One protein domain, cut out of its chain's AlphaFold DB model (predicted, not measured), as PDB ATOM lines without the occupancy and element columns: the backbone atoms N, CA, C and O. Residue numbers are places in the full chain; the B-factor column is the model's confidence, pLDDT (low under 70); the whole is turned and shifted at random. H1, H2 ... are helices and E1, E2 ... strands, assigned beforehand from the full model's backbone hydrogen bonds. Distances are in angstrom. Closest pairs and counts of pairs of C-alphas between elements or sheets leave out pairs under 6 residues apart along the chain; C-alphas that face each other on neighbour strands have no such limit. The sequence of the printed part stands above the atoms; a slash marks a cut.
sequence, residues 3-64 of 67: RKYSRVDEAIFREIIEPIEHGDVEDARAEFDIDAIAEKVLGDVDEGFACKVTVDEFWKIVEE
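This is residues 3 to 64 of the 67 residues of an uncharacterized protein of Rothia mucilaginosa (UniProt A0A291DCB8). Three helices, H1, H3 and H4, make a small body in which H3 packs on both H1 and H4; the hairpin E1 and E2 makes one end of the long axis, and the turn from H1 into short H2 makes the other. The first half of H1 packs on the hairpin, and residues 4 to 5 pair antiparallel with residues 49 to 50 of E2. The printed part has 62 residues, with four named helices and two named strands in the order H1, H2, H3, E1, E2, H4 along the chain, and its class is mostly helix. The whole is compact, radius of gyration of the C-alphas 10.9 A, yet elongated, spanning 33 by 19 by 17 A.

Find C-alpha 8 at (179.723, 152.196, 133.006); from there H1, residues 8 to 21, runs 18.1 A. Next come H2, residues 28 to 31, and H3, residues 34 to 41, 9.9 A long. E1 is residues 42 to 45 and E2 residues 48 to 51. H4, residues 55 to 64, runs 14.2 A to C-alpha 64 at (181.372, 148.163, 153.756).

H1 touches H2 with residues 17 to 21 alone, the closest C-alphas being those of Glu 21 and Ala 28, 5.8 A. With residues 12 to 17 alone it touches H3, about perpendicular at 78 degrees; look at C-alphas 12 and 38, the closest, 6.3 A apart. The closest C-alphas of H1 and E2, Val 8 and Phe 49, are 6.0 A apart. In the antiparallel hairpin E1 and E2, N 43 and O 50 are within hydrogen-bond range at 2.9 A. H3 touches H4 at a steep tilt of 42 degrees, opposite ways, closest at C-alphas 37 and 62, 6.4 A. H1 and H4 are near each other; H2 and H4 are apart. Every O i to N i+4 pair is within range in H3 and H4, 8 of 10 in H1; H2 is too short for one.

The C-alphas farthest apart, those of Asp 24 and Asp 46, are 33.9 A apart. The printed part has no cut, and no link is long. Residues 45 to 47 have pLDDT under 70.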
ATOM      1  N   ARG A   3     189.542 160.379 135.368       72.12
ATOM      2  CA  ARG A   3     189.279 159.654 134.120       72.12
ATOM      3  C   ARG A   3     187.768 159.582 133.935       72.12
ATOM      4  O   ARG A   3     187.041 159.239 134.862       72.12
ATOM      5  N   LYS A   4     187.315 159.972 132.747       81.00
ATOM      6  CA  LYS A   4     185.922 159.845 132.333       81.00
ATOM      7  C   LYS A   4     185.829 158.693 131.354       81.00
ATOM      8  O   LYS A   4     186.620 158.635 130.412       81.00
ATOM      9  N   TYR A   5     184.856 157.827 131.567       83.19
ATOM     10  CA  TYR A   5     184.598 156.686 130.703       83.19
ATOM     11  C   TYR A   5     183.238 156.848 130.044       83.19
ATOM     12  O   TYR A   5     182.272 157.268 130.677       83.19
ATOM     13  N   SER A   6     183.144 156.489 128.769       84.00
ATOM     14  CA  SER A   6     181.876 156.533 128.033       84.00
ATOM     15  C   SER A   6     180.941 155.375 128.398       84.00
ATOM     16  O   SER A   6     179.761 155.413 128.064       84.00
ATOM     17  N   ARG A   7     181.463 154.326 129.046       84.69
ATOM     18  CA  ARG A   7     180.720 153.127 129.445       84.69
ATOM     19  C   ARG A   7     180.864 152.879 130.936       84.69
ATOM     20  O   ARG A   7     181.975 152.931 131.459       84.69
ATOM     21  N   VAL A   8     179.747 152.550 131.583       83.62
ATOM     22  CA  VAL A   8     179.723 152.196 133.006       83.62
ATOM     23  C   VAL A   8     180.537 150.933 133.269       83.62
ATOM     24  O   VAL A   8     181.347 150.929 134.184       83.62
ATOM     25  N   ASP A   9     180.440 149.916 132.405       86.31
ATOM     26  CA  ASP A   9     181.220 148.680 132.534       86.31
ATOM     27  C   ASP A   9     182.730 148.939 132.518       86.31
ATOM     28  O   ASP A   9     183.485 148.321 133.264       86.31
ATOM     29  N   GLU A  10     183.172 149.877 131.678       87.75
ATOM     30  CA  GLU A  10     184.583 150.247 131.587       87.75
ATOM     31  C   GLU A  10     185.036 151.008 132.836       87.75
ATOM     32  O   GLU A  10     186.112 150.724 133.361       87.75
ATOM     33  N   ALA A  11     184.202 151.921 133.344       88.31
ATOM     34  CA  ALA A  11     184.466 152.631 134.591       88.31
ATOM     35  C   ALA A  11     184.541 151.673 135.784       88.31
ATOM     36  O   ALA A  11     185.467 151.764 136.581       88.31
ATOM     37  N   ILE A  12     183.607 150.725 135.879       89.56
ATOM     38  CA  ILE A  12     183.595 149.700 136.925       89.56
ATOM     39  C   ILE A  12     184.867 148.860 136.844       89.56
ATOM     40  O   ILE A  12     185.545 148.666 137.849       89.56
ATOM     41  N   PHE A  13     185.223 148.382 135.652       88.50
ATOM     42  CA  PHE A  13     186.413 147.557 135.500       88.50
ATOM     43  C   PHE A  13     187.687 148.315 135.898       88.50
ATOM     44  O   PHE A  13     188.473 147.812 136.688       88.50
ATOM     45  N   ARG A  14     187.874 149.540 135.395       87.06
ATOM     46  CA  ARG A  14     189.098 150.330 135.603       87.06
ATOM     47  C   ARG A  14     189.225 150.942 136.994       87.06
ATOM     48  O   ARG A  14     190.328 151.021 137.517       87.06
ATOM     49  N   GLU A  15     188.128 151.444 137.553       87.06
ATOM     50  CA  GLU A  15     188.158 152.223 138.797       87.06
ATOM     51  C   GLU A  15     187.824 151.378 140.027       87.06
ATOM     52  O   GLU A  15     188.099 151.819 141.137       87.06
ATOM     53  N   ILE A  16     187.220 150.196 139.850       88.06
ATOM     54  CA  ILE A  16     186.764 149.346 140.958       88.06
ATOM     55  C   ILE A  16     187.443 147.979 140.906       88.06
ATOM     56  O   ILE A  16     188.168 147.629 141.827       88.06
ATOM     57  N   ILE A  17     187.244 147.216 139.829       88.88
ATOM     58  CA  ILE A  17     187.737 145.830 139.747       88.88
ATOM     59  C   ILE A  17     189.267 145.795 139.690       88.88
ATOM     60  O   ILE A  17     189.883 145.158 140.533       88.88
ATOM     61  N   GLU A  18     189.879 146.528 138.755       88.06
ATOM     62  CA  GLU A  18     191.334 146.591 138.562       88.06
ATOM     63  C   GLU A  18     192.089 146.924 139.869       88.06
ATOM     64  O   GLU A  18     193.010 146.184 140.206       88.06
ATOM     65  N   PRO A  19     191.723 147.958 140.660       86.88
ATOM     66  CA  PRO A  19     192.410 148.237 141.923       86.88
ATOM     67  C   PRO A  19     192.153 147.214 143.038       86.88
ATOM     68  O   PRO A  19     193.043 147.018 143.863       86.88
ATOM     69  N   ILE A  20     190.984 146.565 143.084       86.94
ATOM     70  CA  ILE A  20     190.702 145.515 144.078       86.94
ATOM     71  C   ILE A  20     191.494 144.245 143.740       86.94
ATOM     72  O   ILE A  20     192.182 143.709 144.609       86.94
ATOM     73  N   GLU A  21     191.465 143.816 142.475       88.25
ATOM     74  CA  GLU A  21     192.176 142.621 142.001       88.25
ATOM     75  C   GLU A  21     193.701 142.783 142.033       88.25
ATOM     76  O   GLU A  21     194.446 141.833 142.257       88.25
ATOM     77  N   HIS A  22     194.191 144.009 141.836       86.12
ATOM     78  CA  HIS A  22     195.613 144.328 141.961       86.12
ATOM     79  C   HIS A  22     196.055 144.534 143.427       86.12
ATOM     80  O   HIS A  22     197.244 144.733 143.696       86.12
ATOM     81  N   GLY A  23     195.114 144.537 144.370       76.25
ATOM     82  CA  GLY A  23     195.383 144.544 145.801       76.25
ATOM     83  C   GLY A  23     195.696 143.137 146.305       76.25
ATOM     84  O   GLY A  23     196.762 142.592 146.030       76.25
ATOM     85  N   ASP A  24     194.754 142.570 147.057       80.56
ATOM     86  CA  ASP A  24     194.897 141.289 147.771       80.56
ATOM     87  C   ASP A  24     193.784 140.282 147.420       80.56
ATOM     88  O   ASP A  24     193.674 139.221 148.028       80.56
ATOM     89  N   VAL A  25     192.929 140.615 146.453       82.94
ATOM     90  CA  VAL A  25     191.715 139.857 146.135       82.94
ATOM     91  C   VAL A  25     191.884 139.225 144.761       82.94
ATOM     92  O   VAL A  25     192.163 139.928 143.802       82.94
ATOM     93  N   GLU A  26     191.708 137.910 144.625       79.62
ATOM     94  CA  GLU A  26     191.809 137.267 143.302       79.62
ATOM     95  C   GLU A  26     190.572 137.511 142.426       79.62
ATOM     96  O   GLU A  26     190.700 137.592 141.208       79.62
ATOM     97  N   ASP A  27     189.383 137.626 143.029       84.44
ATOM     98  CA  ASP A  27     188.124 137.797 142.296       84.44
ATOM     99  C   ASP A  27     187.214 138.806 143.013       84.44
ATOM    100  O   ASP A  27     186.410 138.472 143.891       84.44
ATOM    101  N   ALA A  28     187.357 140.082 142.643       84.12
ATOM    102  CA  ALA A  28     186.659 141.190 143.301       84.12
ATOM    103  C   ALA A  28     185.132 141.040 143.246       84.12
ATOM    104  O   ALA A  28     184.429 141.426 144.175       84.12
ATOM    105  N   ARG A  29     184.604 140.450 142.167       83.81
ATOM    106  CA  ARG A  29     183.163 140.215 141.990       83.81
ATOM    107  C   ARG A  29     182.629 139.065 142.837       83.81
ATOM    108  O   ARG A  29     181.424 139.012 143.085       83.81
ATOM    109  N   ALA A  30     183.486 138.129 143.232       86.06
ATOM    110  CA  ALA A  30     183.095 137.029 144.102       86.06
ATOM    111  C   ALA A  30     183.008 137.482 145.566       86.06
ATOM    112  O   ALA A  30     182.071 137.088 146.269       86.06
ATOM    113  N   GLU A  31     183.957 138.316 145.995       86.38
ATOM    114  CA  GLU A  31     184.084 138.756 147.389       86.38
ATOM    115  C   GLU A  31     183.338 140.058 147.709       86.38
ATOM    116  O   GLU A  31     182.941 140.259 148.853       86.38
ATOM    117  N   PHE A  32     183.090 140.926 146.725       88.25
ATOM    118  CA  PHE A  32     182.476 142.237 146.948       88.25
ATOM    119  C   PHE A  32     181.274 142.475 146.038       88.25
ATOM    120  O   PHE A  32     181.209 142.001 144.901       88.25
ATOM    121  N   ASP A  33     180.317 143.264 146.527       90.44
ATOM    122  CA  ASP A  33     179.166 143.691 145.734       90.44
ATOM    123  C   ASP A  33     179.534 144.888 144.841       90.44
ATOM    124  O   ASP A  33     179.348 146.059 145.187       90.44
ATOM    125  N   ILE A  34     180.129 144.582 143.686       89.25
ATOM    126  CA  ILE A  34     180.662 145.579 142.747       89.25
ATOM    127  C   ILE A  34     179.571 146.508 142.205       89.25
ATOM    128  O   ILE A  34     179.846 147.689 142.005       89.25
ATOM    129  N   ASP A  35     178.349 146.019 142.001       87.19
ATOM    130  CA  ASP A  35     177.223 146.847 141.559       87.19
ATOM    131  C   ASP A  35     176.854 147.889 142.629       87.19
ATOM    132  O   ASP A  35     176.741 149.082 142.330       87.19
ATOM    133  N   ALA A  36     176.775 147.476 143.901       89.50
ATOM    134  CA  ALA A  36     176.522 148.393 145.014       89.50
ATOM    135  C   ALA A  36     177.666 149.404 145.219       89.50
ATOM    136  O   ALA A  36     177.425 150.579 145.529       89.50
ATOM    137  N   ILE A  37     178.917 148.970 145.034       89.88
ATOM    138  CA  ILE A  37     180.092 149.852 145.075       89.88
ATOM    139  C   ILE A  37     180.028 150.848 143.913       89.88
ATOM    140  O   ILE A  37     180.223 152.043 144.129       89.88
ATOM    141  N   ALA A  38     179.695 150.402 142.701       88.56
ATOM    142  CA  ALA A  38     179.604 151.247 141.518       88.56
ATOM    143  C   ALA A  38     178.590 152.383 141.682       88.56
ATOM    144  O   ALA A  38     178.930 153.526 141.388       88.56
ATOM    145  N   GLU A  39     177.398 152.125 142.226       88.19
ATOM    146  CA  GLU A  39     176.410 153.186 142.502       88.19
ATOM    147  C   GLU A  39     176.924 154.250 143.491       88.19
ATOM    148  O   GLU A  39     176.608 155.445 143.386       88.19
ATOM    149  N   LYS A  40     177.732 153.834 144.471       88.25
ATOM    150  CA  LYS A  40     178.280 154.726 145.503       88.25
ATOM    151  C   LYS A  40     179.508 155.497 145.011       88.25
ATOM    152  O   LYS A  40     179.633 156.684 145.310       88.25
ATOM    153  N   VAL A  41     180.386 154.843 144.252       88.06
ATOM    154  CA  VAL A  41     181.708 155.337 143.826       88.06
ATOM    155  C   VAL A  41     181.638 156.100 142.506       88.06
ATOM    156  O   VAL A  41     182.290 157.137 142.354       88.06
ATOM    157  N   LEU A  42     180.851 155.613 141.546       87.44
ATOM    158  CA  LEU A  42     180.698 156.251 140.246       87.44
ATOM    159  C   LEU A  42     179.587 157.303 140.310       87.44
ATOM    160  O   LEU A  42     178.523 157.126 140.906       87.44
ATOM    161  N   GLY A  43     179.869 158.459 139.721       81.81
ATOM    162  CA  GLY A  43     178.876 159.471 139.398       81.81
ATOM    163  C   GLY A  43     178.582 159.444 137.908       81.81
ATOM    164  O   GLY A  43     179.512 159.351 137.100       81.81
ATOM    165  N   ASP A  44     177.303 159.556 137.559       75.88
ATOM    166  CA  ASP A  44     176.924 160.002 136.226       75.88
ATOM    167  C   ASP A  44     177.322 161.480 136.096       75.88
ATOM    168  O   ASP A  44     177.098 162.306 136.986       75.88
ATOM    169  N   VAL A  45     178.024 161.790 135.021       66.50
ATOM    170  CA  VAL A  45     178.294 163.153 134.577       66.50
ATOM    171  C   VAL A  45     177.746 163.250 133.161       66.50
ATOM    172  O   VAL A  45     177.822 162.267 132.436       66.50
ATOM    173  N   ASP A  46     177.246 164.418 132.746       60.97
ATOM    174  CA  ASP A  46     176.572 164.671 131.449       60.97
ATOM    175  C   ASP A  46     177.145 163.927 130.213       60.97
ATOM    176  O   ASP A  46     176.413 163.619 129.277       60.97
ATOM    177  N   GLU A  47     178.448 163.616 130.193       63.28
ATOM    178  CA  GLU A  47     179.150 162.923 129.099       63.28
ATOM    179  C   GLU A  47     179.823 161.581 129.485       63.28
ATOM    180  O   GLU A  47     180.661 161.073 128.734       63.28
ATOM    181  N   GLY A  48     179.516 160.981 130.639       77.19
ATOM    182  CA  GLY A  48     180.040 159.658 130.997       77.19
ATOM    183  C   GLY A  48     180.021 159.318 132.485       77.19
ATOM    184  O   GLY A  48     179.237 159.838 133.268       77.19
ATOM    185  N   PHE A  49     180.926 158.426 132.871       80.75
ATOM    186  CA  PHE A  49     181.092 157.948 134.240       80.75
ATOM    187  C   PHE A  49     182.445 158.377 134.779       80.75
ATOM    188  O   PHE A  49     183.470 158.259 134.098       80.75
ATOM    189  N   ALA A  50     182.439 158.881 136.005       82.62
ATOM    190  CA  ALA A  50     183.628 159.349 136.692       82.62
ATOM    191  C   ALA A  50     183.579 158.939 138.163       82.62
ATOM    192  O   ALA A  50     182.525 159.016 138.796       82.62
ATOM    193  N   CYS A  51     184.725 158.543 138.721       84.50
ATOM    194  CA  CYS A  51     184.843 158.345 140.160       84.50
ATOM    195  C   CYS A  51     184.628 159.693 140.869       84.50
ATOM    196  O   CYS A  51     185.343 160.666 140.599       84.50
ATOM    197  N   LYS A  52     183.597 159.768 141.722       86.94
ATOM    198  CA  LYS A  52     183.233 160.987 142.475       86.94
ATOM    199  C   LYS A  52     183.773 160.984 143.906       86.94
ATOM    200  O   LYS A  52     183.672 162.002 144.586       86.94
ATOM    201  N   VAL A  53     184.310 159.852 144.351       86.25
ATOM    202  CA  VAL A  53     184.842 159.654 145.700       86.25
ATOM    203  C   VAL A  53     186.365 159.710 145.699       86.25
ATOM    204  O   VAL A  53     187.023 159.567 144.667       86.25
ATOM    205  N   THR A  54     186.934 159.943 146.874       87.69
ATOM    206  CA  THR A  54     188.385 159.839 147.076       87.69
ATOM    207  C   THR A  54     188.831 158.382 147.216       87.69
ATOM    208  O   THR A  54     188.007 157.494 147.413       87.69
ATOM    209  N   VAL A  55     190.141 158.122 147.130       86.06
ATOM    210  CA  VAL A  55     190.699 156.766 147.294       86.06
ATOM    211  C   VAL A  55     190.381 156.189 148.679       86.06
ATOM    212  O   VAL A  55     189.991 155.031 148.776       86.06
ATOM    213  N   ASP A  56     190.488 156.985 149.746       88.75
ATOM    214  CA  ASP A  56     190.121 156.548 151.099       88.75
ATOM    215  C   ASP A  56     188.630 156.194 151.215       88.75
ATOM    216  O   ASP A  56     188.268 155.180 151.809       88.75
ATOM    217  N   GLU A  57     187.748 157.004 150.621       90.25
ATOM    218  CA  GLU A  57     186.312 156.703 150.593       90.25
ATOM    219  C   GLU A  57     185.992 155.479 149.740       90.25
ATOM    220  O   GLU A  57     185.122 154.699 150.113       90.25
ATOM    221  N   PHE A  58     186.699 155.294 148.625       89.50
ATOM    222  CA  PHE A  58     186.581 154.103 147.796       89.50
ATOM    223  C   PHE A  58     186.844 152.844 148.622       89.50
ATOM    224  O   PHE A  58     185.967 151.988 148.690       89.50
ATOM    225  N   TRP A  59     187.990 152.759 149.308       89.44
ATOM    226  CA  TRP A  59     188.320 151.589 150.128       89.44
ATOM    227  C   TRP A  59     187.323 151.374 151.259       89.44
ATOM    228  O   TRP A  59     186.866 150.253 151.455       89.44
ATOM    229  N   LYS A  60     186.886 152.451 151.920       91.00
ATOM    230  CA  LYS A  60     185.844 152.360 152.944       91.00
ATOM    231  C   LYS A  60     184.542 151.775 152.390       91.00
ATOM    232  O   LYS A  60     183.939 150.914 153.021       91.00
ATOM    233  N   ILE A  61     184.111 152.222 151.210       90.94
ATOM    234  CA  ILE A  61     182.923 151.680 150.543       90.94
ATOM    235  C   ILE A  61     183.155 150.210 150.178       90.94
ATOM    236  O   ILE A  61     182.267 149.401 150.414       90.94
ATOM    237  N   VAL A  62     184.314 149.843 149.631       88.38
ATOM    238  CA  VAL A  62     184.632 148.443 149.303       88.38
ATOM    239  C   VAL A  62     184.512 147.558 150.547       88.38
ATOM    240  O   VAL A  62     183.780 146.575 150.513       88.38
ATOM    241  N   GLU A  63     185.122 147.952 151.666       88.50
ATOM    242  CA  GLU A  63     185.036 147.223 152.940       88.50
ATOM    243  C   GLU A  63     183.594 147.115 153.470       88.50
ATOM    244  O   GLU A  63     183.191 146.063 153.960       88.50
ATOM    245  N   GLU A  64     182.784 148.171 153.339       90.38
ATOM    246  CA  GLU A  64     181.372 148.163 153.756       90.38
ATOM    247  C   GLU A  64     180.459 147.304 152.861       90.38
ATOM    248  O   GLU A  64     179.341 146.986 153.271       90.38
TER     249      GLU A  64